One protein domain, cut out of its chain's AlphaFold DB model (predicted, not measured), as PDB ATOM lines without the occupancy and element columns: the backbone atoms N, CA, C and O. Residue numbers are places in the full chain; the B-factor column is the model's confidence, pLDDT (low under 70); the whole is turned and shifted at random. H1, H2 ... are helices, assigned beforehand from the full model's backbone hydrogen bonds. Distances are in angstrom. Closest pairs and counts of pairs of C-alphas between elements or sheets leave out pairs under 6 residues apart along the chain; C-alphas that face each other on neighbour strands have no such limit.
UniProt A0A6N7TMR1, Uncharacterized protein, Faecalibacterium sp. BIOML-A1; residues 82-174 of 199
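What this domain is: This is residues 82 to 174 of the 199 residues of an uncharacterized protein of Faecalibacterium sp. BIOML-A1 (UniProt A0A6N7TMR1). A helical hairpin, H1 and H2, reaches out at one end with its loop, residues 104 to 116; H4 crosses H1, and H3, H5 and H6 gather toward the other end. The printed part has 93 residues with six named helices and no named strand: all helix. It is loose, radius of gyration of the C-alphas 15.3 A, spanning 52 by 31 by 18 A.

Where its parts are: H1, residues 82 to 103, 31.4 A, begins at (17.004, -18.442, -17.100). H2 is residues 117 to 126, H3 130 to 136, H4 139 to 147, H5 151 to 168, 24.9 A. H6, residues 171 to 174, ends at (12.515, -24.386, -6.719).

How they stand to each other: H1 touches H2 at a shallow tilt of 13 degrees, opposite ways, a hairpin; the closest C-alphas, 102 and 117, are 5.0 A apart. H1 residues 89 to 96 touch H4, closest C-alphas 92 and 143, 4.9 A. H3 touches H5 and H6. Every O i to N i+4 pair is within hydrogen-bond range in H1 to H4, 10 of 14 in H5.

The domain as a whole: The link H1 to H2 is long; pLDDT is under 70 at residues 103 to 109 and 111 to 116.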
ATOM      1  N   GLU A  82      17.259 -19.582 -16.208       88.12
ATOM      2  CA  GLU A  82      17.004 -18.442 -17.100       88.12
ATOM      3  C   GLU A  82      15.548 -17.978 -16.997       88.12
ATOM      4  O   GLU A  82      15.265 -16.802 -16.774       88.12
ATOM      5  N   ARG A  83      14.605 -18.916 -17.115       89.25
ATOM      6  CA  ARG A  83      13.176 -18.610 -17.071       89.25
ATOM      7  C   ARG A  83      12.725 -18.200 -15.672       89.25
ATOM      8  O   ARG A  83      11.870 -17.331 -15.526       89.25
ATOM      9  N   MET A  84      13.322 -18.770 -14.624       92.00
ATOM     10  CA  MET A  84      13.114 -18.307 -13.248       92.00
ATOM     11  C   MET A  84      13.618 -16.874 -13.047       92.00
ATOM     12  O   MET A  84      12.971 -16.091 -12.352       92.00
ATOM     13  N   TRP A  85      14.744 -16.517 -13.666       93.50
ATOM     14  CA  TRP A  85      15.279 -15.159 -13.638       93.50
ATOM     15  C   TRP A  85      14.345 -14.161 -14.333       93.50
ATOM     16  O   TRP A  85      14.037 -13.113 -13.761       93.50
ATOM     17  N   GLU A  86      13.840 -14.498 -15.520       92.69
ATOM     18  CA  GLU A  86      12.847 -13.688 -16.238       92.69
ATOM     19  C   GLU A  86      11.578 -13.478 -15.399       92.69
ATOM     20  O   GLU A  86      11.157 -12.338 -15.187       92.69
ATOM     21  N   ASN A  87      11.042 -14.550 -14.806       93.06
ATOM     22  CA  ASN A  87       9.884 -14.473 -13.912       93.06
ATOM     23  C   ASN A  87      10.149 -13.572 -12.691       93.06
ATOM     24  O   ASN A  87       9.268 -12.815 -12.270       93.06
ATOM     25  N   ALA A  88      11.353 -13.626 -12.113       94.56
ATOM     26  CA  ALA A  88      11.733 -12.778 -10.985       94.56
ATOM     27  C   ALA A  88      11.828 -11.294 -11.385       94.56
ATOM     28  O   ALA A  88      11.436 -10.426 -10.598       94.56
ATOM     29  N   LEU A  89      12.307 -10.995 -12.600       94.31
ATOM     30  CA  LEU A  89      12.333  -9.640 -13.166       94.31
ATOM     31  C   LEU A  89      10.923  -9.095 -13.424       94.31
ATOM     32  O   LEU A  89      10.651  -7.934 -13.116       94.31
ATOM     33  N   ASP A  90      10.036  -9.904 -14.003       95.19
ATOM     34  CA  ASP A  90       8.636  -9.530 -14.254       95.19
ATOM     35  C   ASP A  90       7.874  -9.305 -12.946       95.19
ATOM     36  O   ASP A  90       7.152  -8.314 -12.794       95.19
ATOM     37  N   THR A  91       8.092 -10.176 -11.957       95.56
ATOM     38  CA  THR A  91       7.490 -10.028 -10.628       95.56
ATOM     39  C   THR A  91       7.987  -8.756  -9.941       95.56
ATOM     40  O   THR A  91       7.189  -8.022  -9.364       95.56
ATOM     41  N   ALA A  92       9.285  -8.442 -10.029       95.56
ATOM     42  CA  ALA A  92       9.839  -7.216  -9.454       95.56
ATOM     43  C   ALA A  92       9.267  -5.941 -10.086       95.56
ATOM     44  O   ALA A  92       8.932  -5.008  -9.358       95.56
ATOM     45  N   ARG A  93       9.098  -5.923 -11.414       94.81
ATOM     46  CA  ARG A  93       8.433  -4.823 -12.131       94.81
ATOM     47  C   ARG A  93       6.974  -4.672 -11.704       94.81
ATOM     48  O   ARG A  93       6.576  -3.586 -11.301       94.81
ATOM     49  N   SER A  94       6.224  -5.771 -11.650       94.06
ATOM     50  CA  SER A  94       4.827  -5.763 -11.188       94.06
ATOM     51  C   SER A  94       4.696  -5.278  -9.735       94.06
ATOM     52  O   SER A  94       3.777  -4.534  -9.390       94.06
ATOM     53  N   MET A  95       5.626  -5.671  -8.856       92.88
ATOM     54  CA  MET A  95       5.681  -5.173  -7.478       92.88
ATOM     55  C   MET A  95       5.983  -3.672  -7.419       92.88
ATOM     56  O   MET A  95       5.370  -2.974  -6.612       92.88
ATOM     57  N   GLN A  96       6.888  -3.172  -8.264       91.12
ATOM     58  CA  GLN A  96       7.181  -1.744  -8.357       91.12
ATOM     59  C   GLN A  96       5.976  -0.944  -8.857       91.12
ATOM     60  O   GLN A  96       5.638   0.056  -8.239       91.12
ATOM     61  N   GLU A  97       5.283  -1.398  -9.898       89.94
ATOM     62  CA  GLU A  97       4.082  -0.726 -10.413       89.94
ATOM     63  C   GLU A  97       2.989  -0.619  -9.342       89.94
ATOM     64  O   GLU A  97       2.359   0.428  -9.175       89.94
ATOM     65  N   VAL A  98       2.782  -1.688  -8.562       87.31
ATOM     66  CA  VAL A  98       1.857  -1.659  -7.421       87.31
ATOM     67  C   VAL A  98       2.341  -0.692  -6.347       87.31
ATOM     68  O   VAL A  98       1.512  -0.005  -5.757       87.31
ATOM     69  N   TRP A  99       3.646  -0.625  -6.084       83.62
ATOM     70  CA  TRP A  99       4.209   0.330  -5.133       83.62
ATOM     71  C   TRP A  99       3.969   1.771  -5.596       83.62
ATOM     72  O   TRP A  99       3.418   2.558  -4.836       83.62
ATOM     73  N   GLU A 100       4.272   2.094  -6.853       82.69
ATOM     74  CA  GLU A 100       4.083   3.426  -7.438       82.69
ATOM     75  C   GLU A 100       2.604   3.830  -7.463       82.69
ATOM     76  O   GLU A 100       2.257   4.930  -7.044       82.69
ATOM     77  N   THR A 101       1.711   2.916  -7.853       76.44
ATOM     78  CA  THR A 101       0.264   3.178  -7.919       76.44
ATOM     79  C   THR A 101      -0.365   3.294  -6.527       76.44
ATOM     80  O   THR A 101      -1.223   4.143  -6.299       76.44
ATOM     81  N   ALA A 102       0.051   2.459  -5.570       71.94
ATOM     82  CA  ALA A 102      -0.505   2.467  -4.216       71.94
ATOM     83  C   ALA A 102       0.075   3.582  -3.335       71.94
ATOM     84  O   ALA A 102      -0.610   4.041  -2.424       71.94
ATOM     85  N   CYS A 103       1.301   4.044  -3.599       55.56
ATOM     86  CA  CYS A 103       1.879   5.211  -2.932       55.56
ATOM     87  C   CYS A 103       1.205   6.531  -3.340       55.56
ATOM     88  O   CYS A 103       1.334   7.505  -2.604       55.56
ATOM     89  N   ILE A 104       0.457   6.563  -4.452       57.56
ATOM     90  CA  ILE A 104      -0.360   7.726  -4.845       57.56
ATOM     91  C   ILE A 104      -1.611   7.876  -3.959       57.56
ATOM     92  O   ILE A 104      -2.163   8.965  -3.925       57.56
ATOM     93  N   GLY A 105      -2.011   6.822  -3.227       58.25
ATOM     94  CA  GLY A 105      -3.032   6.781  -2.168       58.25
ATOM     95  C   GLY A 105      -4.141   7.839  -2.223       58.25
ATOM     96  O   GLY A 105      -3.917   8.987  -1.859       58.25
ATOM     97  N   TYR A 106      -5.374   7.445  -2.547       56.47
ATOM     98  CA  TYR A 106      -6.527   8.334  -2.381       56.47
ATOM     99  C   TYR A 106      -7.324   7.979  -1.122       56.47
ATOM    100  O   TYR A 106      -7.410   6.819  -0.706       56.47
ATOM    101  N   THR A 107      -7.903   9.010  -0.520       58.81
ATOM    102  CA  THR A 107      -8.902   8.883   0.538       58.81
ATOM    103  C   THR A 107     -10.264   9.042  -0.121       58.81
ATOM    104  O   THR A 107     -10.464   9.986  -0.887       58.81
ATOM    105  N   ASP A 108     -11.172   8.096   0.099       62.41
ATOM    106  CA  ASP A 108     -12.528   8.210  -0.435       62.41
ATOM    107  C   ASP A 108     -13.355   9.279   0.304       62.41
ATOM    108  O   ASP A 108     -12.909   9.887   1.281       62.41
ATOM    109  N   GLY A 109     -14.579   9.521  -0.174       55.03
ATOM    110  CA  GLY A 109     -15.504  10.480   0.439       55.03
ATOM    111  C   GLY A 109     -15.957  10.115   1.858       55.03
ATOM    112  O   GLY A 109     -16.562  10.955   2.517       55.03
ATOM    113  N   GLU A 110     -15.653   8.904   2.338       71.75
ATOM    114  CA  GLU A 110     -15.938   8.436   3.701       71.75
ATOM    115  C   GLU A 110     -14.725   8.582   4.639       71.75
ATOM    116  O   GLU A 110     -14.832   8.323   5.837       71.75
ATOM    117  N   GLY A 111     -13.573   9.035   4.130       52.16
ATOM    118  CA  GLY A 111     -12.356   9.222   4.922       52.16
ATOM    119  C   GLY A 111     -11.472   7.974   5.023       52.16
ATOM    120  O   GLY A 111     -10.486   7.986   5.765       52.16
ATOM    121  N   THR A 112     -11.772   6.910   4.272       66.25
ATOM    122  CA  THR A 112     -10.980   5.677   4.276       66.25
ATOM    123  C   THR A 112      -9.785   5.817   3.335       66.25
ATOM    124  O   THR A 112      -9.938   6.044   2.134       66.25
ATOM    125  N   HIS A 113      -8.569   5.679   3.874       59.62
ATOM    126  CA  HIS A 113      -7.349   5.664   3.068       59.62
ATOM    127  C   HIS A 113      -7.152   4.284   2.431       59.62
ATOM    128  O   HIS A 113      -6.874   3.300   3.121       59.62
ATOM    129  N   HIS A 114      -7.250   4.207   1.105       57.97
ATOM    130  CA  HIS A 114      -7.096   2.952   0.363       57.97
ATOM    131  C   HIS A 114      -5.617   2.627   0.112       57.97
ATOM    132  O   HIS A 114      -5.116   2.668  -1.011       57.97
ATOM    133  N   GLY A 115      -4.896   2.286   1.183       61.31
ATOM    134  CA  GLY A 115      -3.501   1.836   1.156       61.31
ATOM    135  C   GLY A 115      -3.370   0.306   1.162       61.31
ATOM    136  O   GLY A 115      -3.112  -0.287   2.205       61.31
ATOM    137  N   GLY A 116      -3.531  -0.352   0.006       65.00
ATOM    138  CA  GLY A 116      -3.493  -1.826  -0.127       65.00
ATOM    139  C   GLY A 116      -2.231  -2.417  -0.780       65.00
ATOM    140  O   GLY A 116      -2.067  -3.639  -0.846       65.00
ATOM    141  N   GLY A 117      -1.317  -1.571  -1.268       77.81
ATOM    142  CA  GLY A 117      -0.173  -1.999  -2.084       77.81
ATOM    143  C   GLY A 117       0.762  -2.979  -1.381       77.81
ATOM    144  O   GLY A 117       1.197  -3.955  -1.987       77.81
ATOM    145  N   LYS A 118       1.016  -2.789  -0.080       81.69
ATOM    146  CA  LYS A 118       1.950  -3.628   0.689       81.69
ATOM    147  C   LYS A 118       1.513  -5.094   0.756       81.69
ATOM    148  O   LYS A 118       2.337  -5.977   0.543       81.69
ATOM    149  N   ALA A 119       0.229  -5.356   1.010       83.75
ATOM    150  CA  ALA A 119      -0.303  -6.720   1.067       83.75
ATOM    151  C   ALA A 119      -0.263  -7.397  -0.310       83.75
ATOM    152  O   ALA A 119       0.123  -8.559  -0.421       83.75
ATOM    153  N   LYS A 120      -0.585  -6.654  -1.376       86.69
ATOM    154  CA  LYS A 120      -0.514  -7.156  -2.755       86.69
ATOM    155  C   LYS A 120       0.927  -7.453  -3.185       86.69
ATOM    156  O   LYS A 120       1.171  -8.494  -3.785       86.69
ATOM    157  N   ILE A 121       1.880  -6.582  -2.845       89.94
ATOM    158  CA  ILE A 121       3.318  -6.792  -3.083       89.94
ATOM    159  C   ILE A 121       3.803  -8.045  -2.353       89.94
ATOM    160  O   ILE A 121       4.447  -8.892  -2.966       89.94
ATOM    161  N   GLN A 122       3.440  -8.200  -1.078       90.75
ATOM    162  CA  GLN A 122       3.798  -9.383  -0.299       90.75
ATOM    163  C   GLN A 122       3.211 -10.660  -0.919       90.75
ATOM    164  O   GLN A 122       3.937 -11.626  -1.117       90.75
ATOM    165  N   ALA A 123       1.941 -10.642  -1.330       90.62
ATOM    166  CA  ALA A 123       1.305 -11.784  -1.986       90.62
ATOM    167  C   ALA A 123       1.953 -12.150  -3.335       90.62
ATOM    168  O   ALA A 123       2.026 -13.326  -3.681       90.62
ATOM    169  N   MET A 124       2.427 -11.167  -4.112       92.94
ATOM    170  CA  MET A 124       3.191 -11.428  -5.340       92.94
ATOM    171  C   MET A 124       4.558 -12.037  -5.028       92.94
ATOM    172  O   MET A 124       4.953 -13.009  -5.669       92.94
ATOM    173  N   PHE A 125       5.249 -11.516  -4.012       93.88
ATOM    174  CA  PHE A 125       6.523 -12.067  -3.567       93.88
ATOM    175  C   PHE A 125       6.377 -13.513  -3.089       93.88
ATOM    176  O   PHE A 125       7.142 -14.371  -3.522       93.88
ATOM    177  N   ASP A 126       5.358 -13.793  -2.273       93.69
ATOM    178  CA  ASP A 126       5.096 -15.107  -1.685       93.69
ATOM    179  C   ASP A 126       4.676 -16.174  -2.691       93.69
ATOM    180  O   ASP A 126       4.762 -17.352  -2.366       93.69
ATOM    181  N   ARG A 127       4.275 -15.790  -3.908       92.44
ATOM    182  CA  ARG A 127       3.992 -16.720  -5.014       92.44
ATOM    183  C   ARG A 127       5.238 -17.200  -5.752       92.44
ATOM    184  O   ARG A 127       5.137 -18.116  -6.565       92.44
ATOM    185  N   GLN A 128       6.396 -16.596  -5.512       93.81
ATOM    186  CA  GLN A 128       7.643 -17.064  -6.109       93.81
ATOM    187  C   GLN A 128       8.159 -18.321  -5.389       93.81
ATOM    188  O   GLN A 128       7.868 -18.512  -4.201       93.81
ATOM    189  N   PRO A 129       8.968 -19.160  -6.066       93.56
ATOM    190  CA  PRO A 129       9.645 -20.280  -5.426       93.56
ATOM    191  C   PRO A 129      10.412 -19.858  -4.171       93.56
ATOM    192  O   PRO A 129      10.974 -18.760  -4.101       93.56
ATOM    193  N   GLU A 130      10.467 -20.737  -3.174       93.94
ATOM    194  CA  GLU A 130      11.151 -20.467  -1.907       93.94
ATOM    195  C   GLU A 130      12.621 -20.080  -2.112       93.94
ATOM    196  O   GLU A 130      13.099 -19.138  -1.487       93.94
ATOM    197  N   ALA A 131      13.319 -20.729  -3.044       94.56
ATOM    198  CA  ALA A 131      14.702 -20.409  -3.380       94.56
ATOM    199  C   ALA A 131      14.865 -18.950  -3.843       94.56
ATOM    200  O   ALA A 131      15.797 -18.266  -3.420       94.56
ATOM    201  N   VAL A 132      13.932 -18.453  -4.663       95.19
ATOM    202  CA  VAL A 132      13.922 -17.064  -5.145       95.19
ATOM    203  C   VAL A 132      13.656 -16.102  -3.990       95.19
ATOM    204  O   VAL A 132      14.361 -15.102  -3.839       95.19
ATOM    205  N   ARG A 133      12.685 -16.426  -3.130       95.44
ATOM    206  CA  ARG A 133      12.362 -15.614  -1.949       95.44
ATOM    207  C   ARG A 133      13.538 -15.540  -0.980       95.44
ATOM    208  O   ARG A 133      13.896 -14.448  -0.554       95.44
ATOM    209  N   ASN A 134      14.191 -16.664  -0.704       95.00
ATOM    210  CA  ASN A 134      15.365 -16.736   0.167       95.00
ATOM    211  C   ASN A 134      16.562 -15.967  -0.412       95.00
ATOM    212  O   ASN A 134      17.299 -15.337   0.341       95.00
ATOM    213  N   TYR A 135      16.741 -15.973  -1.738       95.31
ATOM    214  CA  TYR A 135      17.819 -15.233  -2.398       95.31
ATOM    215  C   TYR A 135      17.696 -13.711  -2.210       95.31
ATOM    216  O   TYR A 135      18.694 -13.038  -1.954       95.31
ATOM    217  N   TYR A 136      16.482 -13.159  -2.312       94.44
ATOM    218  CA  TYR A 136      16.257 -11.715  -2.152       94.44
ATOM    219  C   TYR A 136      15.915 -11.295  -0.715       94.44
ATOM    220  O   TYR A 136      16.120 -10.138  -0.343       94.44
ATOM    221  N   GLY A 137      15.383 -12.202   0.099       94.94
ATOM    222  CA  GLY A 137      14.986 -11.989   1.490       94.94
ATOM    223  C   GLY A 137      13.694 -11.188   1.664       94.94
ATOM    224  O   GLY A 137      12.826 -11.591   2.431       94.94
ATOM    225  N   THR A 138      13.533 -10.062   0.958       92.88
ATOM    226  CA  THR A 138      12.329  -9.219   1.057       92.88
ATOM    227  C   THR A 138      11.867  -8.694  -0.305       92.88
ATOM    228  O   THR A 138      12.703  -8.507  -1.199       92.88
ATOM    229  N   PRO A 139      10.568  -8.356  -0.458       91.94
ATOM    230  CA  PRO A 139      10.065  -7.719  -1.674       91.94
ATOM    231  C   PRO A 139      10.814  -6.421  -2.007       91.94
ATOM    232  O   PRO A 139      11.167  -6.184  -3.158       91.94
ATOM    233  N   ALA A 140      11.121  -5.599  -0.996       89.50
ATOM    234  CA  ALA A 140      11.826  -4.330  -1.179       89.50
ATOM    235  C   ALA A 140      13.256  -4.533  -1.704       89.50
ATOM    236  O   ALA A 140      13.691  -3.824  -2.612       89.50
ATOM    237  N   THR A 141      13.973  -5.529  -1.170       93.31
ATOM    238  CA  THR A 141      15.304  -5.899  -1.667       93.31
ATOM    239  C   THR A 141      15.230  -6.384  -3.112       93.31
ATOM    240  O   THR A 141      16.070  -5.983  -3.916       93.31
ATOM    241  N   GLN A 142      14.232  -7.207  -3.457       94.75
ATOM    242  CA  GLN A 142      14.054  -7.707  -4.820       94.75
ATOM    243  C   GLN A 142      13.776  -6.573  -5.808       94.75
ATOM    244  O   GLN A 142      14.466  -6.484  -6.820       94.75
ATOM    245  N   ILE A 143      12.825  -5.682  -5.501       91.69
ATOM    246  CA  ILE A 143      12.512  -4.509  -6.333       91.69
ATOM    247  C   ILE A 143      13.784  -3.691  -6.554       91.69
ATOM    248  O   ILE A 143      14.226  -3.530  -7.687       91.69
ATOM    249  N   LYS A 144      14.450  -3.266  -5.473       90.56
ATOM    250  CA  LYS A 144      15.687  -2.480  -5.558       90.56
ATOM    251  C   LYS A 144      16.757  -3.176  -6.401       90.56
ATOM    252  O   LYS A 144      17.394  -2.542  -7.237       90.56
ATOM    253  N   ALA A 145      16.973  -4.472  -6.188       91.31
ATOM    254  CA  ALA A 145      18.004  -5.219  -6.896       91.31
ATOM    255  C   ALA A 145      17.707  -5.370  -8.393       91.31
ATOM    256  O   ALA A 145      18.648  -5.386  -9.188       91.31
ATOM    257  N   LEU A 146      16.437  -5.500  -8.776       93.19
ATOM    258  CA  LEU A 146      16.050  -5.900 -10.126       93.19
ATOM    259  C   LEU A 146      15.550  -4.763 -11.010       93.19
ATOM    260  O   LEU A 146      15.691  -4.855 -12.226       93.19
ATOM    261  N   THR A 147      15.015  -3.691 -10.433       89.81
ATOM    262  CA  THR A 147      14.432  -2.593 -11.213       89.81
ATOM    263  C   THR A 147      15.247  -1.305 -11.169       89.81
ATOM    264  O   THR A 147      15.170  -0.506 -12.097       89.81
ATOM    265  N   GLN A 148      16.076  -1.118 -10.136       85.81
ATOM    266  CA  GLN A 148      16.932   0.068  -9.985       85.81
ATOM    267  C   GLN A 148      18.382  -0.175 -10.439       85.81
ATOM    268  O   GLN A 148      19.208   0.734 -10.379       85.81
ATOM    269  N   SER A 149      18.708  -1.391 -10.887       87.25
ATOM    270  CA  SER A 149      20.034  -1.742 -11.408       87.25
ATOM    271  C   SER A 149      20.167  -1.397 -12.892       87.25
ATOM    272  O   SER A 149      19.222  -1.535 -13.670       87.25
ATOM    273  N   SER A 150      21.375  -1.036 -13.324       86.69
ATOM    274  CA  SER A 150      21.679  -0.889 -14.749       86.69
ATOM    275  C   SER A 150      21.607  -2.232 -15.488       86.69
ATOM    276  O   SER A 150      21.846  -3.301 -14.916       86.69
ATOM    277  N   ARG A 151      21.376  -2.197 -16.810       82.06
ATOM    278  CA  ARG A 151      21.398  -3.409 -17.658       82.06
ATOM    279  C   ARG A 151      22.704  -4.201 -17.519       82.06
ATOM    280  O   ARG A 151      22.680  -5.429 -17.504       82.06
ATOM    281  N   SER A 152      23.841  -3.514 -17.387       82.25
ATOM    282  CA  SER A 152      25.149  -4.150 -17.198       82.25
ATOM    283  C   SER A 152      25.287  -4.864 -15.853       82.25
ATOM    284  O   SER A 152      25.876  -5.944 -15.801       82.25
ATOM    285  N   GLU A 153      24.751  -4.292 -14.772       85.31
ATOM    286  CA  GLU A 153      24.784  -4.913 -13.441       85.31
ATOM    287  C   GLU A 153      23.870  -6.136 -13.370       85.31
ATOM    288  O   GLU A 153      24.261  -7.162 -12.802       85.31
ATOM    289  N   LEU A 154      22.690  -6.047 -13.997       86.88
ATOM    290  CA  LEU A 154      21.761  -7.166 -14.133       86.88
ATOM    291  C   LEU A 154      22.416  -8.335 -14.876       86.88
ATOM    292  O   LEU A 154      22.442  -9.447 -14.353       86.88
ATOM    293  N   ALA A 155      23.012  -8.074 -16.044       79.06
ATOM    294  CA  ALA A 155      23.578  -9.117 -16.898       79.06
ATOM    295  C   ALA A 155      24.839  -9.787 -16.319       79.06
ATOM    296  O   ALA A 155      25.003 -10.998 -16.448       79.06
ATOM    297  N   ARG A 156      25.753  -9.031 -15.692       75.62
ATOM    298  CA  ARG A 156      27.054  -9.586 -15.260       75.62
ATOM    299  C   ARG A 156      27.040 -10.159 -13.851       75.62
ATOM    300  O   ARG A 156      27.583 -11.237 -13.626       75.62
ATOM    301  N   ASN A 157      26.445  -9.436 -12.904       79.75
ATOM    302  CA  ASN A 157      26.620  -9.733 -11.483       79.75
ATOM    303  C   ASN A 157      25.383 -10.402 -10.892       79.75
ATOM    304  O   ASN A 157      25.499 -11.389 -10.167       79.75
ATOM    305  N   ARG A 158      24.192  -9.883 -11.211       83.38
ATOM    306  CA  ARG A 158      22.943 -10.366 -10.611       83.38
ATOM    307  C   ARG A 158      22.465 -11.664 -11.254       83.38
ATOM    308  O   ARG A 158      22.211 -12.614 -10.525       83.38
ATOM    309  N   TYR A 159      22.454 -11.735 -12.586       89.31
ATOM    310  CA  TYR A 159      22.069 -12.940 -13.320       89.31
ATOM    311  C   TYR A 159      22.921 -14.152 -12.920       89.31
ATOM    312  O   TYR A 159      22.401 -15.161 -12.452       89.31
ATOM    313  N   ARG A 160      24.254 -14.028 -13.006       89.38
ATOM    314  CA  ARG A 160      25.179 -15.117 -12.651       89.38
ATOM    315  C   ARG A 160      25.011 -15.562 -11.195       89.38
ATOM    316  O   ARG A 160      25.011 -16.762 -10.921       89.38
ATOM    317  N   GLY A 161      24.891 -14.609 -10.269       91.50
ATOM    318  CA  GLY A 161      24.694 -14.902  -8.850       91.50
ATOM    319  C   GLY A 161      23.373 -15.623  -8.579       91.50
ATOM    320  O   GLY A 161      23.348 -16.559  -7.785       91.50
ATOM    321  N   PHE A 162      22.306 -15.217  -9.267       94.12
ATOM    322  CA  PHE A 162      20.992 -15.842  -9.175       94.12
ATOM    323  C   PHE A 162      20.999 -17.273  -9.721       94.12
ATOM    324  O   PHE A 162      20.626 -18.190  -8.996       94.12
ATOM    325  N   VAL A 163      21.492 -17.487 -10.946       92.00
ATOM    326  CA  VAL A 163      21.550 -18.826 -11.564       92.00
ATOM    327  C   VAL A 163      22.362 -19.790 -10.700       92.00
ATOM    328  O   VAL A 163      21.884 -20.864 -10.356       92.00
ATOM    329  N   THR A 164      23.531 -19.350 -10.216       91.75
ATOM    330  CA  THR A 164      24.367 -20.156  -9.307       91.75
ATOM    331  C   THR A 164      23.632 -20.530  -8.013       91.75
ATOM    332  O   THR A 164      23.903 -21.581  -7.431       91.75
ATOM    333  N   ALA A 165      22.740 -19.668  -7.520       93.00
ATOM    334  CA  ALA A 165      21.937 -19.953  -6.337       93.00
ATOM    335  C   ALA A 165      20.800 -20.940  -6.642       93.00
ATOM    336  O   ALA A 165      20.558 -21.832  -5.830       93.00
ATOM    337  N   MET A 166      20.141 -20.818  -7.800       93.31
ATOM    338  CA  MET A 166      19.076 -21.739  -8.216       93.31
ATOM    339  C   MET A 166      19.620 -23.149  -8.469       93.31
ATOM    340  O   MET A 166      19.039 -24.108  -7.973       93.31
ATOM    341  N   ASP A 167      20.790 -23.278  -9.101       87.81
ATOM    342  CA  ASP A 167      21.447 -24.574  -9.339       87.81
ATOM    343  C   ASP A 167      21.787 -25.330  -8.044       87.81
ATOM    344  O   ASP A 167      21.856 -26.559  -8.013       87.81
ATOM    345  N   LYS A 168      22.026 -24.595  -6.951       88.94
ATOM    346  CA  LYS A 168      22.359 -25.165  -5.636       88.94
ATOM    347  C   LYS A 168      21.134 -25.418  -4.764       88.94
ATOM    348  O   LYS A 168      21.266 -26.062  -3.721       88.94
ATOM    349  N   ALA A 169      19.973 -24.890  -5.135       90.06
ATOM    350  CA  ALA A 169      18.775 -25.011  -4.328       90.06
ATOM    351  C   ALA A 169      18.201 -26.439  -4.404       90.06
ATOM    352  O   ALA A 169      18.281 -27.102  -5.441       90.06
ATOM    353  N   PRO A 170      17.598 -26.946  -3.315       87.69
ATOM    354  CA  PRO A 170      16.885 -28.212  -3.374       87.69
ATOM    355  C   PRO A 170      15.655 -28.082  -4.282       87.69
ATOM    356  O   PRO A 170      14.967 -27.064  -4.253       87.69
ATOM    357  N   VAL A 171      15.326 -29.148  -5.021       84.06
ATOM    358  CA  VAL A 171      14.190 -29.206  -5.971       84.06
ATOM    359  C   VAL A 171      12.895 -28.677  -5.353       84.06
ATOM    360  O   VAL A 171      12.188 -27.880  -5.961       84.06
ATOM    361  N   LYS A 172      12.621 -29.042  -4.097       84.56
ATOM    362  CA  LYS A 172      11.439 -28.583  -3.358       84.56
ATOM    363  C   LYS A 172      11.371 -27.056  -3.207       84.56
ATOM    364  O   LYS A 172      10.287 -26.496  -3.274       84.56
ATOM    365  N   ALA A 173      12.508 -26.383  -3.027       88.44
ATOM    366  CA  ALA A 173      12.560 -24.926  -2.896       88.44
ATOM    367  C   ALA A 173      12.432 -24.200  -4.247       88.44
ATOM    368  O   ALA A 173      12.129 -23.009  -4.277       88.44
ATOM    369  N   LEU A 174      12.668 -24.903  -5.357       89.06
ATOM    370  CA  LEU A 174      12.515 -24.386  -6.719       89.06
ATOM    371  C   LEU A 174      11.070 -24.489  -7.232       89.06
ATOM    372  O   LEU A 174      10.708 -23.815  -8.195       89.06
TER     373      LEU A 174